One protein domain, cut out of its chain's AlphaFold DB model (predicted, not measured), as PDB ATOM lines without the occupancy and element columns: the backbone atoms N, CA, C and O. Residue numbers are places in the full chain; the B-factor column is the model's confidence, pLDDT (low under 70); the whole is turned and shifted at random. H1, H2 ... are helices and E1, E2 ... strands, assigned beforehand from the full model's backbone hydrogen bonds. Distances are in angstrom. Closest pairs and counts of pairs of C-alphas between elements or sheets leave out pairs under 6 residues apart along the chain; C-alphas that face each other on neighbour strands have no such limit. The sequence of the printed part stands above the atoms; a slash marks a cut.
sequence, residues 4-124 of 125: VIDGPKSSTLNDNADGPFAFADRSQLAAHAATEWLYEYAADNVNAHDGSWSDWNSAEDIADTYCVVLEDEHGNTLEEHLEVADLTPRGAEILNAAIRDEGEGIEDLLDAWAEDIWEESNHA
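AT A GLANCE: This is residues 4 to 124 of the 125 residues of an uncharacterized protein of Roseovarius sp. THAF9 (UniProt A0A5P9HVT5). Three helices, H2, H4 and H5, make a small bundle, side by side and nearly aligned, their centres at the corners of a triangle; a two-stranded hairpin, E1 and E2, lies at the far end of the model from H5. The short helix H1 packs on H2, and the short helix H3 packs on H4; residues 4 to 18, with no named element, form a long opening stretch. The printed part has 121 residues with five named helices and two named strands, in the order H1 H2 H3 E1 E2 H4 H5; the sheet E1 - E2 is antiparallel and the class is mostly helix. The whole is compact, with a radius of gyration of the C-alphas of 15.0 A, and its outline is flat, spanning 47 by 41 by 21 A.

HOW THE PARTS SIT: After residues 4 to 18 come H1, residues 19 to 22, and the hub H2, residues 28 to 48. H1 touches residues 30 to 37 of H2 alone, closest at the C-alphas of Ala 22 and Ala 34, 4.7 A. H3, residues 59 to 63, and H2 only just touch, with 3 pairs of C-alphas within 8 A, the closest being Leu 38 and Ile 62 at 6.7 A. E1, residues 67 to 71, and E2, residues 77 to 81, form an antiparallel hairpin at 155 degrees, with N 68 and O 80 at 2.8 A and N 80 and O 68 at 2.9 A, within hydrogen-bond range. Both strands are apart from H2. H4, residues 89 to 100, touches residues 31 to 39 of H2 alone, closest at the C-alphas of Thr 35 and Gly 91, 5.4 A; they run the same way at a shallow tilt of 16 degrees. H4 also touches H3, closest at the C-alphas of Ala 59 and Leu 95, 5.2 A. H5, residues 106 to 123, forms a helical hairpin with H4, opposite ways at a shallow tilt of 15 degrees, the C-alphas of Ala 98 and Ile 106 closest at 6.0 A. H5 touches H2 too, opposite ways at a shallow tilt of 14 degrees, closest at the C-alphas of Gln 28 and Ile 117, 6.8 A. Every O i to N i+4 pair is within hydrogen-bond range in H2, H3, H4 and H5; H1 is too short for one.

IN THESE COORDINATES: H1 begins at C-alpha 19 (49.229, 35.992, -35.343). H2 is 29.5 A long, H4 16.5 A and H5 25.8 A, ending at C-alpha 123 (59.610, 10.502, -43.633). E1 is 13.0 A long and E2 13.1 A.

THE WHOLE: The C-alphas of His 74 and His 123, the two farthest apart, are 47.5 A from each other. The printed part has no cut and no long link between named elements. Mean pLDDT of the printed part is 80.4; 26 residues are under 70, among them residues 4 to 21 and 68 to 71.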
ATOM      1  N   VAL A   4      56.658  42.928 -25.484       44.19
ATOM      2  CA  VAL A   4      55.704  42.860 -26.593       44.19
ATOM      3  C   VAL A   4      54.445  43.569 -26.107       44.19
ATOM      4  O   VAL A   4      53.812  43.128 -25.146       44.19
ATOM      5  N   ILE A   5      54.167  44.734 -26.681       41.19
ATOM      6  CA  ILE A   5      52.848  45.346 -26.604       41.19
ATOM      7  C   ILE A   5      52.072  44.742 -27.766       41.19
ATOM      8  O   ILE A   5      52.653  44.516 -28.823       41.19
ATOM      9  N   ASP A   6      50.816  44.387 -27.515       49.38
ATOM     10  CA  ASP A   6      49.907  43.740 -28.459       49.38
ATOM     11  C   ASP A   6      50.148  44.183 -29.918       49.38
ATOM     12  O   ASP A   6      50.175  45.380 -30.222       49.38
ATOM     13  N   GLY A   7      50.331  43.221 -30.827       43.25
ATOM     14  CA  GLY A   7      50.150  43.500 -32.252       43.25
ATOM     15  C   GLY A   7      48.657  43.661 -32.558       43.25
ATOM     16  O   GLY A   7      47.839  43.149 -31.793       43.25
ATOM     17  N   PRO A   8      48.246  44.271 -33.678       42.38
ATOM     18  CA  PRO A   8      48.817  45.378 -34.449       42.38
ATOM     19  C   PRO A   8      48.246  46.753 -34.013       42.38
ATOM     20  O   PRO A   8      47.200  46.847 -33.366       42.38
ATOM     21  N   LYS A   9      48.864  47.869 -34.442       44.59
ATOM     22  CA  LYS A   9      48.173  49.176 -34.459       44.59
ATOM     23  C   LYS A   9      47.156  49.163 -35.605       44.59
ATOM     24  O   LYS A   9      47.521  49.342 -36.756       44.59
ATOM     25  N   SER A  10      45.876  49.038 -35.265       37.78
ATOM     26  CA  SER A  10      44.745  49.228 -36.184       37.78
ATOM     27  C   SER A  10      44.601  48.165 -37.278       37.78
ATOM     28  O   SER A  10      44.685  48.455 -38.466       37.78
ATOM     29  N   SER A  11      44.160  46.981 -36.876       38.94
ATOM     30  CA  SER A  11      43.029  46.388 -37.576       38.94
ATOM     31  C   SER A  11      42.023  45.971 -36.520       38.94
ATOM     32  O   SER A  11      42.266  45.063 -35.741       38.94
ATOM     33  N   THR A  12      40.895  46.670 -36.448       42.03
ATOM     34  CA  THR A  12      39.728  46.202 -35.686       42.03
ATOM     35  C   THR A  12      39.007  45.056 -36.408       42.03
ATOM     36  O   THR A  12      37.845  44.810 -36.103       42.03
ATOM     37  N   LEU A  13      39.638  44.456 -37.426       44.84
ATOM     38  CA  LEU A  13      39.026  43.498 -38.343       44.84
ATOM     39  C   LEU A  13      39.329  42.053 -37.896       44.84
ATOM     40  O   LEU A  13      38.441  41.218 -37.928       44.84
ATOM     41  N   ASN A  14      40.518  41.764 -37.339       49.25
ATOM     42  CA  ASN A  14      40.883  40.394 -36.946       49.25
ATOM     43  C   ASN A  14      41.485  40.295 -35.520       49.25
ATOM     44  O   ASN A  14      42.545  40.855 -35.245       49.25
ATOM     45  N   ASP A  15      40.806  39.550 -34.633       54.47
ATOM     46  CA  ASP A  15      41.176  39.270 -33.226       54.47
ATOM     47  C   ASP A  15      42.027  37.983 -33.059       54.47
ATOM     48  O   ASP A  15      42.191  37.484 -31.939       54.47
ATOM     49  N   ASN A  16      42.532  37.382 -34.144       56.81
ATOM     50  CA  ASN A  16      43.212  36.086 -34.083       56.81
ATOM     51  C   ASN A  16      44.533  36.181 -33.285       56.81
ATOM     52  O   ASN A  16      45.545  36.717 -33.746       56.81
ATOM     53  N   ALA A  17      44.494  35.653 -32.054       53.88
ATOM     54  CA  ALA A  17      45.553  35.735 -31.049       53.88
ATOM     55  C   ALA A  17      46.838  34.978 -31.432       53.88
ATOM     56  O   ALA A  17      47.880  35.204 -30.810       53.88
ATOM     57  N   ASP A  18      46.777  34.111 -32.446       57.38
ATOM     58  CA  ASP A  18      47.913  33.300 -32.883       57.38
ATOM     59  C   ASP A  18      48.841  34.019 -33.878       57.38
ATOM     60  O   ASP A  18      49.944  33.535 -34.139       57.38
ATOM     61  N   GLY A  19      48.463  35.213 -34.360       65.56
ATOM     62  CA  GLY A  19      49.229  35.992 -35.343       65.56
ATOM     63  C   GLY A  19      50.726  36.118 -35.019       65.56
ATOM     64  O   GLY A  19      51.545  35.669 -35.814       65.56
ATOM     65  N   PRO A  20      51.135  36.620 -33.833       66.38
ATOM     66  CA  PRO A  20      52.553  36.730 -33.476       66.38
ATOM     67  C   PRO A  20      53.310  35.392 -33.417       66.38
ATOM     68  O   PRO A  20      54.525  35.367 -33.613       66.38
ATOM     69  N   PHE A  21      52.628  34.280 -33.122       65.44
ATOM     70  CA  PHE A  21      53.260  32.959 -33.037       65.44
ATOM     71  C   PHE A  21      53.498  32.338 -34.413       65.44
ATOM     72  O   PHE A  21      54.468  31.597 -34.574       65.44
ATOM     73  N   ALA A  22      52.670  32.679 -35.402       73.06
ATOM     74  CA  ALA A  22      52.821  32.215 -36.775       73.06
ATOM     75  C   ALA A  22      54.155  32.664 -37.414       73.06
ATOM     76  O   ALA A  22      54.726  31.943 -38.224       73.06
ATOM     77  N   PHE A  23      54.711  33.800 -36.977       73.19
ATOM     78  CA  PHE A  23      55.963  34.371 -37.500       73.19
ATOM     79  C   PHE A  23      57.198  34.103 -36.623       73.19
ATOM     80  O   PHE A  23      58.263  34.676 -36.846       73.19
ATOM     81  N   ALA A  24      57.089  33.248 -35.599       67.38
ATOM     82  CA  ALA A  24      58.173  33.035 -34.635       67.38
ATOM     83  C   ALA A  24      59.405  32.294 -35.211       67.38
ATOM     84  O   ALA A  24      60.483  32.343 -34.613       67.38
ATOM     85  N   ASP A  25      59.261  31.603 -36.346       70.44
ATOM     86  CA  ASP A  25      60.325  30.914 -37.090       70.44
ATOM     87  C   ASP A  25      59.949  30.840 -38.586       70.44
ATOM     88  O   ASP A  25      58.785  30.966 -38.942       70.44
ATOM     89  N   ARG A  26      60.920  30.588 -39.468       68.94
ATOM     90  CA  ARG A  26      60.731  30.400 -40.919       68.94
ATOM     91  C   ARG A  26      60.640  28.927 -41.332       68.94
ATOM     92  O   ARG A  26      60.926  28.577 -42.479       68.94
ATOM     93  N   SER A  27      60.302  28.033 -40.401       83.56
ATOM     94  CA  SER A  27      60.023  26.631 -40.730       83.56
ATOM     95  C   SER A  27      58.802  26.518 -41.651       83.56
ATOM     96  O   SER A  27      57.967  27.416 -41.692       83.56
ATOM     97  N   GLN A  28      58.671  25.405 -42.382       85.75
ATOM     98  CA  GLN A  28      57.518  25.184 -43.269       85.75
ATOM     99  C   GLN A  28      56.184  25.277 -42.513       85.75
ATOM    100  O   GLN A  28      55.244  25.879 -43.016       85.75
ATOM    101  N   LEU A  29      56.127  24.742 -41.288       86.50
ATOM    102  CA  LEU A  29      54.933  24.790 -40.442       86.50
ATOM    103  C   LEU A  29      54.578  26.221 -40.019       86.50
ATOM    104  O   LEU A  29      53.420  26.615 -40.100       86.50
ATOM    105  N   ALA A  30      55.569  27.000 -39.581       83.62
ATOM    106  CA  ALA A  30      55.345  28.389 -39.190       83.62
ATOM    107  C   ALA A  30      54.951  29.250 -40.401       83.62
ATOM    108  O   ALA A  30      53.970  29.983 -40.347       83.62
ATOM    109  N   ALA A  31      55.631  29.078 -41.537       88.06
ATOM    110  CA  ALA A  31      55.296  29.772 -42.775       88.06
ATOM    111  C   ALA A  31      53.894  29.420 -43.302       88.06
ATOM    112  O   ALA A  31      53.218  30.292 -43.845       88.06
ATOM    113  N   HIS A  32      53.451  28.168 -43.147       91.25
ATOM    114  CA  HIS A  32      52.085  27.749 -43.474       91.25
ATOM    115  C   HIS A  32      51.061  28.479 -42.598       91.25
ATOM    116  O   HIS A  32      50.213  29.183 -43.144       91.25
ATOM    117  N   ALA A  33      51.223  28.438 -41.272       86.94
ATOM    118  CA  ALA A  33      50.344  29.141 -40.337       86.94
ATOM    119  C   ALA A  33      50.318  30.662 -40.583       86.94
ATOM    120  O   ALA A  33      49.266  31.294 -40.529       86.94
ATOM    121  N   ALA A  34      51.469  31.260 -40.901       87.31
ATOM    122  CA  ALA A  34      51.582  32.675 -41.250       87.31
ATOM    123  C   ALA A  34      50.825  33.021 -42.539       87.31
ATOM    124  O   ALA A  34      50.168  34.058 -42.624       87.31
ATOM    125  N   THR A  35      50.911  32.144 -43.540       91.56
ATOM    126  CA  THR A  35      50.208  32.300 -44.818       91.56
ATOM    127  C   THR A  35      48.697  32.205 -44.620       91.56
ATOM    128  O   THR A  35      47.967  33.045 -45.142       91.56
ATOM    129  N   GLU A  36      48.232  31.221 -43.846       90.88
ATOM    130  CA  GLU A  36      46.818  31.053 -43.493       90.88
ATOM    131  C   GLU A  36      46.284  32.290 -42.762       90.88
ATOM    132  O   GLU A  36      45.284  32.870 -43.178       90.88
ATOM    133  N   TRP A  37      47.014  32.777 -41.758       88.56
ATOM    134  CA  TRP A  37      46.636  33.969 -41.001       88.56
ATOM    135  C   TRP A  37      46.523  35.231 -41.879       88.56
ATOM    136  O   TRP A  37      45.549  35.982 -41.779       88.56
ATOM    137  N   LEU A  38      47.486  35.465 -42.782       88.94
ATOM    138  CA  LEU A  38      47.443  36.592 -43.724       88.94
ATOM    139  C   LEU A  38      46.289  36.468 -44.729       88.94
ATOM    140  O   LEU A  38      45.667  37.472 -45.084       88.94
ATOM    141  N   TYR A  39      45.988  35.247 -45.177       91.44
ATOM    142  CA  TYR A  39      44.827  34.992 -46.022       91.44
ATOM    143  C   TYR A  39      43.522  35.308 -45.285       91.44
ATOM    144  O   TYR A  39      42.707  36.055 -45.822       91.44
ATOM    145  N   GLU A  40      43.340  34.809 -44.059       88.88
ATOM    146  CA  GLU A  40      42.156  35.089 -43.238       88.88
ATOM    147  C   GLU A  40      41.954  36.592 -43.043       88.88
ATOM    148  O   GLU A  40      40.839  37.091 -43.176       88.88
ATOM    149  N   TYR A  41      43.035  37.327 -42.779       85.81
ATOM    150  CA  TYR A  41      43.002  38.780 -42.676       85.81
ATOM    151  C   TYR A  41      42.492  39.450 -43.962       85.81
ATOM    152  O   TYR A  41      41.575  40.273 -43.922       85.81
ATOM    153  N   ALA A  42      43.070  39.096 -45.115       88.94
ATOM    154  CA  ALA A  42      42.671  39.665 -46.399       88.94
ATOM    155  C   ALA A  42      41.226  39.282 -46.765       88.94
ATOM    156  O   ALA A  42      40.460  40.129 -47.230       88.94
ATOM    157  N   ALA A  43      40.838  38.033 -46.505       89.75
ATOM    158  CA  ALA A  43      39.496  37.524 -46.743       89.75
ATOM    159  C   ALA A  43      38.459  38.211 -45.849       89.75
ATOM    160  O   ALA A  43      37.382  38.555 -46.328       89.75
ATOM    161  N   ASP A  44      38.767  38.456 -44.576       87.19
ATOM    162  CA  ASP A  44      37.875  39.173 -43.666       87.19
ATOM    163  C   ASP A  44      37.685  40.636 -44.091       87.19
ATOM    164  O   ASP A  44      36.556  41.125 -44.153       87.19
ATOM    165  N   ASN A  45      38.753  41.309 -44.536       85.44
ATOM    166  CA  ASN A  45      38.639  42.646 -45.121       85.44
ATOM    167  C   ASN A  45      37.669  42.677 -46.322       85.44
ATOM    168  O   ASN A  45      36.854  43.594 -46.448       85.44
ATOM    169  N   VAL A  46      37.713  41.658 -47.185       87.56
ATOM    170  CA  VAL A  46      36.803  41.534 -48.337       87.56
ATOM    171  C   VAL A  46      35.376  41.182 -47.905       87.56
ATOM    172  O   VAL A  46      34.412  41.792 -48.365       87.56
ATOM    173  N   ASN A  47      35.220  40.209 -47.007       87.06
ATOM    174  CA  ASN A  47      33.925  39.614 -46.677       87.06
ATOM    175  C   ASN A  47      33.119  40.423 -45.651       87.06
ATOM    176  O   ASN A  47      31.887  40.431 -45.709       87.06
ATOM    177  N   ALA A  48      33.792  41.072 -44.701       83.44
ATOM    178  CA  ALA A  48      33.163  41.746 -43.566       83.44
ATOM    179  C   ALA A  48      33.277  43.278 -43.617       83.44
ATOM    180  O   ALA A  48      32.544  43.964 -42.897       83.44
ATOM    181  N   HIS A  49      34.151  43.826 -44.470       80.38
ATOM    182  CA  HIS A  49      34.547  45.237 -44.407       80.38
ATOM    183  C   HIS A  49      34.514  45.992 -45.744       80.38
ATOM    184  O   HIS A  49      35.178  47.017 -45.886       80.38
ATOM    185  N   ASP A  50      33.684  45.537 -46.690       84.50
ATOM    186  CA  ASP A  50      33.482  46.150 -48.017       84.50
ATOM    187  C   ASP A  50      34.774  46.277 -48.859       84.50
ATOM    188  O   ASP A  50      34.824  47.061 -49.812       84.50
ATOM    189  N   GLY A  51      35.823  45.521 -48.521       86.25
ATOM    190  CA  GLY A  51      37.059  45.452 -49.294       86.25
ATOM    191  C   GLY A  51      36.909  44.628 -50.574       86.25
ATOM    192  O   GLY A  51      35.914  43.936 -50.796       86.25
ATOM    193  N   SER A  52      37.930  44.670 -51.425       91.00
ATOM    194  CA  SER A  52      38.006  43.845 -52.627       91.00
ATOM    195  C   SER A  52      39.357  43.154 -52.747       91.00
ATOM    196  O   SER A  52      40.391  43.725 -52.411       91.00
ATOM    197  N   TRP A  53      39.375  41.941 -53.308       91.19
ATOM    198  CA  TRP A  53      40.630  41.267 -53.652       91.19
ATOM    199  C   TRP A  53      41.495  42.088 -54.615       91.19
ATOM    200  O   TRP A  53      42.716  42.001 -54.555       91.19
ATOM    201  N   SER A  54      40.881  42.944 -55.442       89.69
ATOM    202  CA  SER A  54      41.608  43.848 -56.338       89.69
ATOM    203  C   SER A  54      42.335  44.993 -55.630       89.69
ATOM    204  O   SER A  54      43.093  45.710 -56.282       89.69
ATOM    205  N   ASP A  55      42.084  45.203 -54.335       88.25
ATOM    206  CA  ASP A  55      42.787  46.217 -53.540       88.25
ATOM    207  C   ASP A  55      44.216  45.769 -53.184       88.25
ATOM    208  O   ASP A  55      45.057  46.598 -52.835       88.25
ATOM    209  N   TRP A  56      44.508  44.474 -53.330       90.88
ATOM    210  CA  TRP A  56      45.816  43.869 -53.096       90.88
ATOM    211  C   TRP A  56      46.544  43.651 -54.426       90.88
ATOM    212  O   TRP A  56      46.014  42.995 -55.321       90.88
ATOM    213  N   ASN A  57      47.775  44.154 -54.582       92.75
ATOM    214  CA  ASN A  57      48.549  43.922 -55.814       92.75
ATOM    215  C   ASN A  57      49.457  42.691 -55.722       92.75
ATOM    216  O   ASN A  57      49.872  42.161 -56.755       92.75
ATOM    217  N   SER A  58      49.808  42.264 -54.506       94.19
ATOM    218  CA  SER A  58      50.729  41.154 -54.274       94.19
ATOM    219  C   SER A  58      50.648  40.602 -52.847       94.19
ATOM    220  O   SER A  58      50.067  41.215 -51.956       94.19
ATOM    221  N   ALA A  59      51.286  39.453 -52.619       92.31
ATOM    222  CA  ALA A  59      51.507  38.912 -51.277       92.31
ATOM    223  C   ALA A  59      52.281  39.879 -50.355       92.31
ATOM    224  O   ALA A  59      52.062  39.864 -49.148       92.31
ATOM    225  N   GLU A  60      53.165  40.715 -50.913       91.56
ATOM    226  CA  GLU A  60      53.890  41.743 -50.157       91.56
ATOM    227  C   GLU A  60      52.927  42.817 -49.642       91.56
ATOM    228  O   GLU A  60      53.011  43.190 -48.480       91.56
ATOM    229  N   ASP A  61      51.942  43.226 -50.451       88.88
ATOM    230  CA  ASP A  61      50.914  44.191 -50.044       88.88
ATOM    231  C   ASP A  61      50.074  43.667 -48.870       88.88
ATOM    232  O   ASP A  61      49.730  44.434 -47.975       88.88
ATOM    233  N   ILE A  62      49.746  42.367 -48.866       88.69
ATOM    234  CA  ILE A  62      49.019  41.730 -47.758       88.69
ATOM    235  C   ILE A  62      49.913  41.677 -46.512       88.69
ATOM    236  O   ILE A  62      49.470  42.060 -45.431       88.69
ATOM    237  N   ALA A  63      51.171  41.245 -46.650       86.19
ATOM    238  CA  ALA A  63      52.110  41.160 -45.531       86.19
ATOM    239  C   ALA A  63      52.377  42.531 -44.880       86.19
ATOM    240  O   ALA A  63      52.338  42.644 -43.655       86.19
ATOM    241  N   ASP A  64      52.552  43.582 -45.686       84.44
ATOM    242  CA  ASP A  64      52.850  44.945 -45.222       84.44
ATOM    243  C   ASP A  64      51.691  45.584 -44.433       84.44
ATOM    244  O   ASP A  64      51.881  46.562 -43.706       84.44
ATOM    245  N   THR A  65      50.480  45.013 -44.505       77.50
ATOM    246  CA  THR A  65      49.364  45.459 -43.654       77.50
ATOM    247  C   THR A  65      49.533  45.110 -42.188       77.50
ATOM    248  O   THR A  65      48.891  45.732 -41.335       77.50
ATOM    249  N   TYR A  66      50.396  44.145 -41.875       73.50
ATOM    250  CA  TYR A  66      50.682  43.787 -40.504       73.50
ATOM    251  C   TYR A  66      51.946  44.485 -40.015       73.50
ATOM    252  O   TYR A  66      53.063  44.206 -40.448       73.50
ATOM    253  N   CYS A  67      51.743  45.364 -39.039       72.44
ATOM    254  CA  CYS A  67      52.802  46.016 -38.293       72.44
ATOM    255  C   CYS A  67      52.744  45.576 -36.827       72.44
ATOM    256  O   CYS A  67      51.752  45.808 -36.125       72.44
ATOM    257  N   VAL A  68      53.842  45.006 -36.338       67.44
ATOM    258  CA  VAL A  68      54.070  44.759 -34.913       67.44
ATOM    259  C   VAL A  68      54.591  46.034 -34.268       67.44
ATOM    260  O   VAL A  68      55.444  46.728 -34.818       67.44
ATOM    261  N   VAL A  69      54.079  46.344 -33.078       68.69
ATOM    262  CA  VAL A  69      54.493  47.507 -32.297       68.69
ATOM    263  C   VAL A  69      55.213  47.021 -31.042       68.69
ATOM    264  O   VAL A  69      54.594  46.614 -30.063       68.69
ATOM    265  N   LEU A  70      56.540  47.051 -31.061       68.56
ATOM    266  CA  LEU A  70      57.378  46.639 -29.937       68.56
ATOM    267  C   LEU A  70      57.695  47.843 -29.047       68.56
ATOM    268  O   LEU A  70      58.016  48.920 -29.544       68.56
ATOM    269  N   GLU A  71      57.654  47.667 -27.726       69.69
ATOM    270  CA  GLU A  71      58.151  48.676 -26.785       69.69
ATOM    271  C   GLU A  71      59.459  48.204 -26.147       69.69
ATOM    272  O   GLU A  71      59.565  47.098 -25.596       69.69
ATOM    273  N   ASP A  72      60.481  49.057 -26.232       74.25
ATOM    274  CA  ASP A  72      61.751  48.807 -25.572       74.25
ATOM    275  C   ASP A  72      61.697  49.115 -24.065       74.25
ATOM    276  O   ASP A  72      60.745  49.673 -23.523       74.25
ATOM    277  N   GLU A  73      62.757  48.753 -23.346       76.12
ATOM    278  CA  GLU A  73      62.844  48.966 -21.894       76.12
ATOM    279  C   GLU A  73      62.898  50.446 -21.463       76.12
ATOM    280  O   GLU A  73      62.837  50.740 -20.268       76.12
ATOM    281  N   HIS A  74      62.989  51.371 -22.419       80.25
ATOM    282  CA  HIS A  74      62.997  52.816 -22.215       80.25
ATOM    283  C   HIS A  74      61.669  53.478 -22.623       80.25
ATOM    284  O   HIS A  74      61.542  54.697 -22.481       80.25
ATOM    285  N   GLY A  75      60.682  52.703 -23.090       76.44
ATOM    286  CA  GLY A  75      59.390  53.208 -23.559       76.44
ATOM    287  C   GLY A  75      59.418  53.744 -24.992       76.44
ATOM    288  O   GLY A  75      58.517  54.491 -25.375       76.44
ATOM    289  N   ASN A  76      60.448  53.419 -25.780       77.81
ATOM    290  CA  ASN A  76      60.458  53.734 -27.204       77.81
ATOM    291  C   ASN A  76      59.653  52.688 -27.964       77.81
ATOM    292  O   ASN A  76      59.816  51.486 -27.757       77.81
ATOM    293  N   THR A  77      58.829  53.167 -28.886       77.50
ATOM    294  CA  THR A  77      58.063  52.323 -29.793       77.50
ATOM    295  C   THR A  77      58.874  52.031 -31.053       77.50
ATOM    296  O   THR A  77      59.367  52.959 -31.696       77.50
ATOM    297  N   LEU A  78      58.980  50.756 -31.410       71.19
ATOM    298  CA  LEU A  78      59.490  50.272 -32.685       71.19
ATOM    299  C   LEU A  78      58.326  49.658 -33.462       71.19
ATOM    300  O   LEU A  78      57.594  48.831 -32.929       71.19
ATOM    301  N   GLU A  79      58.162  50.087 -34.705       75.94
ATOM    302  CA  GLU A  79      57.192  49.530 -35.644       75.94
ATOM    303  C   GLU A  79      57.958  48.631 -36.619       75.94
ATOM    304  O   GLU A  79      58.942  49.070 -37.220       75.94
ATOM    305  N   GLU A  80      57.554  47.368 -36.710       72.56
ATOM    306  CA  GLU A  80      58.158  46.361 -37.580       72.56
ATOM    307  C   GLU A  80      57.065  45.765 -38.464       72.56
ATOM    308  O   GLU A  80      56.097  45.186 -37.969       72.56
ATOM    309  N   HIS A  81      57.209  45.970 -39.769       76.25
ATOM    310  CA  HIS A  81      56.329  45.402 -40.780       76.25
ATOM    311  C   HIS A  81      56.826  44.009 -41.152       76.25
ATOM    312  O   HIS A  81      58.036  43.769 -41.139       76.25
ATOM    313  N   LEU A  82      55.909  43.105 -41.489       78.00
ATOM    314  CA  LEU A  82      56.312  41.809 -42.028       78.00
ATOM    315  C   LEU A  82      56.865  41.962 -43.432       78.00
ATOM    316  O   LEU A  82      56.321  42.695 -44.258       78.00
ATOM    317  N   GLU A  83      57.898  41.185 -43.725       82.06
ATOM    318  CA  GLU A  83      58.398  41.044 -45.078       82.06
ATOM    319  C   GLU A  83      57.879  39.735 -45.677       82.06
ATOM    320  O   GLU A  83      57.779  38.704 -45.013       82.06
ATOM    321  N   VAL A  84      57.644  39.710 -46.991       81.69
ATOM    322  CA  VAL A  84      57.304  38.460 -47.698       81.69
ATOM    323  C   VAL A  84      58.394  37.382 -47.545       81.69
ATOM    324  O   VAL A  84      58.137  36.200 -47.744       81.69
ATOM    325  N   ALA A  85      59.619  37.774 -47.170       81.19
ATOM    326  CA  ALA A  85      60.733  36.878 -46.866       81.19
ATOM    327  C   ALA A  85      60.581  36.113 -45.536       81.19
ATOM    328  O   ALA A  85      61.341  35.169 -45.291       81.19
ATOM    329  N   ASP A  86      59.647  36.529 -44.679       77.56
ATOM    330  CA  ASP A  86      59.226  35.778 -43.494       77.56
ATOM    331  C   ASP A  86      58.276  34.634 -43.860       77.56
ATOM    332  O   ASP A  86      58.129  33.676 -43.102       77.56
ATOM    333  N   LEU A  87      57.721  34.673 -45.074       81.31
ATOM    334  CA  LEU A  87      57.077  33.536 -45.712       81.31
ATOM    335  C   LEU A  87      58.108  32.705 -46.491       81.31
ATOM    336  O   LEU A  87      59.167  33.176 -46.918       81.31
ATOM    337  N   THR A  88      57.781  31.440 -46.745       89.12
ATOM    338  CA  THR A  88      58.472  30.666 -47.785       89.12
ATOM    339  C   THR A  88      58.002  31.133 -49.172       89.12
ATOM    340  O   THR A  88      56.911  31.700 -49.293       89.12
ATOM    341  N   PRO A  89      58.748  30.843 -50.260       92.38
ATOM    342  CA  PRO A  89      58.277  31.121 -51.620       92.38
ATOM    343  C   PRO A  89      56.888  30.537 -51.909       92.38
ATOM    344  O   PRO A  89      56.083  31.170 -52.582       92.38
ATOM    345  N   ARG A  90      56.588  29.364 -51.336       93.62
ATOM    346  CA  ARG A  90      55.285  28.707 -51.463       93.62
ATOM    347  C   ARG A  90      54.162  29.506 -50.802       93.62
ATOM    348  O   ARG A  90      53.123  29.687 -51.424       93.62
ATOM    349  N   GLY A  91      54.377  30.027 -49.593       93.69
ATOM    350  CA  GLY A  91      53.396  30.889 -48.923       93.69
ATOM    351  C   GLY A  91      53.076  32.146 -49.738       93.69
ATOM    352  O   GLY A  91      51.913  32.470 -49.970       93.69
ATOM    353  N   ALA A  92      54.107  32.795 -50.285       94.56
ATOM    354  CA  ALA A  92      53.928  33.949 -51.163       94.56
ATOM    355  C   ALA A  92      53.169  33.601 -52.460       94.56
ATOM    356  O   ALA A  92      52.325  34.372 -52.915       94.56
ATOM    357  N   GLU A  93      53.450  32.450 -53.076       96.00
ATOM    358  CA  GLU A  93      52.726  31.977 -54.266       96.00
ATOM    359  C   GLU A  93      51.240  31.734 -53.983       96.00
ATOM    360  O   GLU A  93      50.398  32.119 -54.796       96.00
ATOM    361  N   ILE A  94      50.915  31.157 -52.823       96.50
ATOM    362  CA  ILE A  94      49.538  30.896 -52.391       96.50
ATOM    363  C   ILE A  94      48.766  32.208 -52.188       96.50
ATOM    364  O   ILE A  94      47.678  32.360 -52.741       96.50
ATOM    365  N   LEU A  95      49.339  33.198 -51.496       95.19
ATOM    366  CA  LEU A  95      48.688  34.507 -51.322       95.19
ATOM    367  C   LEU A  95      48.472  35.229 -52.658       95.19
ATOM    368  O   LEU A  95      47.406  35.791 -52.902       95.19
ATOM    369  N   ASN A  96      49.447  35.171 -53.569       96.44
ATOM    370  CA  ASN A  96      49.283  35.735 -54.911       96.44
ATOM    371  C   ASN A  96      48.198  35.006 -55.726       96.44
ATOM    372  O   ASN A  96      47.538  35.632 -56.557       96.44
ATOM    373  N   ALA A  97      48.009  33.699 -55.515       96.31
ATOM    374  CA  ALA A  97      46.899  32.961 -56.109       96.31
ATOM    375  C   ALA A  97      45.554  33.441 -55.549       96.31
ATOM    376  O   ALA A  97      44.667  33.727 -56.346       96.31
ATOM    377  N   ALA A  98      45.439  33.652 -54.232       95.00
ATOM    378  CA  ALA A  98      44.244  34.245 -53.620       95.00
ATOM    379  C   ALA A  98      43.873  35.584 -54.267       95.00
ATOM    380  O   ALA A  98      42.728  35.791 -54.645       95.00
ATOM    381  N   ILE A  99      44.843  36.476 -54.458       95.25
ATOM    382  CA  ILE A  99      44.593  37.780 -55.087       95.25
ATOM    383  C   ILE A  99      44.073  37.615 -56.519       95.25
ATOM    384  O   ILE A  99      43.089  38.241 -56.908       95.25
ATOM    385  N   ARG A 100      44.740  36.776 -57.322       96.06
ATOM    386  CA  ARG A 100      44.391  36.568 -58.734       96.06
ATOM    387  C   ARG A 100      43.028  35.901 -58.903       96.06
ATOM    388  O   ARG A 100      42.302  36.250 -59.831       96.06
ATOM    389  N   ASP A 101      42.740  34.931 -58.048       95.94
ATOM    390  CA  ASP A 101      41.592  34.040 -58.160       95.94
ATOM    391  C   ASP A 101      40.469  34.455 -57.178       95.94
ATOM    392  O   ASP A 101      39.571  33.676 -56.893       95.94
ATOM    393  N   GLU A 102      40.510  35.695 -56.668       94.25
ATOM    394  CA  GLU A 102      39.508  36.291 -55.764       94.25
ATOM    395  C   GLU A 102      39.215  35.449 -54.501       94.25
ATOM    396  O   GLU A 102      38.089  35.375 -54.008       94.25
ATOM    397  N   GLY A 103      40.253  34.810 -53.962       90.31
ATOM    398  CA  GLY A 103      40.196  33.929 -52.797       90.31
ATOM    399  C   GLY A 103      39.681  32.520 -53.108       90.31
ATOM    400  O   GLY A 103      39.638  31.683 -52.210       90.31
ATOM    401  N   GLU A 104      39.306  32.215 -54.353       92.81
ATOM    402  CA  GLU A 104      38.792  30.893 -54.711       92.81
ATOM    403  C   GLU A 104      39.909  29.834 -54.758       92.81
ATOM    404  O   GLU A 104      40.975  30.036 -55.338       92.81
ATOM    405  N   GLY A 105      39.648  28.660 -54.169       91.31
ATOM    406  CA  GLY A 105      40.531  27.486 -54.256       91.31
ATOM    407  C   GLY A 105      41.805  27.550 -53.407       91.31
ATOM    408  O   GLY A 105      42.635  26.648 -53.483       91.31
ATOM    409  N   ILE A 106      41.976  28.585 -52.583       93.75
ATOM    410  CA  ILE A 106      43.139  28.706 -51.697       93.75
ATOM    411  C   ILE A 106      43.148  27.686 -50.557       93.75
ATOM    412  O   ILE A 106      44.221  27.206 -50.201       93.75
ATOM    413  N   GLU A 107      41.979  27.312 -50.032       93.81
ATOM    414  CA  GLU A 107      41.858  26.274 -48.997       93.81
ATOM    415  C   GLU A 107      42.474  24.953 -49.485       93.81
ATOM    416  O   GLU A 107      43.310  24.378 -48.796       93.81
ATOM    417  N   ASP A 108      42.202  24.555 -50.735       96.06
ATOM    418  CA  ASP A 108      42.798  23.357 -51.343       96.06
ATOM    419  C   ASP A 108      44.337  23.453 -51.442       96.06
ATOM    420  O   ASP A 108      45.043  22.450 -51.307       96.06
ATOM    421  N   LEU A 109      44.885  24.652 -51.685       97.00
ATOM    422  CA  LEU A 109      46.336  24.875 -51.756       97.00
ATOM    423  C   LEU A 109      46.998  24.824 -50.374       97.00
ATOM    424  O   LEU A 109      48.111  24.299 -50.250       97.00
ATOM    425  N   LEU A 110      46.333  25.375 -49.356       95.19
ATOM    426  CA  LEU A 110      46.778  25.335 -47.964       95.19
ATOM    427  C   LEU A 110      46.719  23.908 -47.412       95.19
ATOM    428  O   LEU A 110      47.686  23.477 -46.782       95.19
ATOM    429  N   ASP A 111      45.657  23.162 -47.712       95.88
ATOM    430  CA  ASP A 111      45.495  21.759 -47.321       95.88
ATOM    431  C   ASP A 111      46.555  20.867 -47.977       95.88
ATOM    432  O   ASP A 111      47.224  20.088 -47.295       95.88
ATOM    433  N   ALA A 112      46.781  21.025 -49.287       96.38
ATOM    434  CA  ALA A 112      47.824  20.282 -49.994       96.38
ATOM    435  C   ALA A 112      49.224  20.571 -49.429       96.38
ATOM    436  O   ALA A 112      50.071  19.684 -49.348       96.38
ATOM    437  N   TRP A 113      49.493  21.814 -49.018       95.94
ATOM    438  CA  TRP A 113      50.761  22.142 -48.372       95.94
ATOM    439  C   TRP A 113      50.867  21.559 -46.960       95.94
ATOM    440  O   TRP A 113      51.927  21.047 -46.600       95.94
ATOM    441  N   ALA A 114      49.791  21.581 -46.175       94.25
ATOM    442  CA  ALA A 114      49.769  20.937 -44.867       94.25
ATOM    443  C   ALA A 114      50.045  19.425 -44.967       94.25
ATOM    444  O   ALA A 114      50.790  18.885 -44.145       94.25
ATOM    445  N   GLU A 115      49.503  18.754 -45.991       94.56
ATOM    446  CA  GLU A 115      49.788  17.344 -46.284       94.56
ATOM    447  C   GLU A 115      51.276  17.124 -46.591       94.56
ATOM    448  O   GLU A 115      51.906  16.288 -45.939       94.56
ATOM    449  N   ASP A 116      51.874  17.932 -47.473       93.25
ATOM    450  CA  ASP A 116      53.307  17.843 -47.790       93.25
ATOM    451  C   ASP A 116      54.188  18.010 -46.534       93.25
ATOM    452  O   ASP A 116      55.137  17.253 -46.321       93.25
ATOM    453  N   ILE A 117      53.856  18.967 -45.655       91.38
ATOM    454  CA  ILE A 117      54.575  19.188 -44.384       91.38
ATOM    455  C   ILE A 117      54.477  17.955 -43.481       91.38
ATOM    456  O   ILE A 117      55.458  17.560 -42.836       91.38
ATOM    457  N   TRP A 118      53.292  17.348 -43.404       91.50
ATOM    458  CA  TRP A 118      53.060  16.149 -42.607       91.50
ATOM    459  C   TRP A 118      53.836  14.947 -43.157       91.50
ATOM    460  O   TRP A 118      54.462  14.220 -42.382       91.50
ATOM    461  N   GLU A 119      53.851  14.748 -44.475       90.56
ATOM    462  CA  GLU A 119      54.621  13.683 -45.123       90.56
ATOM    463  C   GLU A 119      56.127  13.847 -44.881       90.56
ATOM    464  O   GLU A 119      56.784  12.904 -44.431       90.56
ATOM    465  N   GLU A 120      56.673  15.048 -45.093       86.31
ATOM    466  CA  GLU A 120      58.086  15.352 -44.836       86.31
ATOM    467  C   GLU A 120      58.475  15.076 -43.378       86.31
ATOM    468  O   GLU A 120      59.528  14.493 -43.108       86.31
ATOM    469  N   SER A 121      57.597  15.433 -42.437       81.62
ATOM    470  CA  SER A 121      57.823  15.231 -41.003       81.62
ATOM    471  C   SER A 121      57.829  13.752 -40.601       81.62
ATOM    472  O   SER A 121      58.565  13.375 -39.693       81.62
ATOM    473  N   ASN A 122      57.044  12.903 -41.274       77.56
ATOM    474  CA  ASN A 122      56.966  11.463 -40.986       77.56
ATOM    475  C   ASN A 122      57.968  10.611 -41.782       77.56
ATOM    476  O   ASN A 122      58.184   9.448 -41.446       77.56
ATOM    477  N   HIS A 123      58.567  11.160 -42.840       65.19
ATOM    478  CA  HIS A 123      59.610  10.502 -43.633       65.19
ATOM    479  C   HIS A 123      61.040  10.861 -43.195       65.19
ATOM    480  O   HIS A 123      61.999  10.315 -43.746       65.19
ATOM    481  N   ALA A 124      61.191  11.750 -42.210       60.19
ATOM    482  CA  ALA A 124      62.475  12.160 -41.645       60.19
ATOM    483  C   ALA A 124      63.018  11.236 -40.524       60.19
ATOM    484  O   ALA A 124      64.111  11.508 -40.021       60.19
TER     485      ALA A 124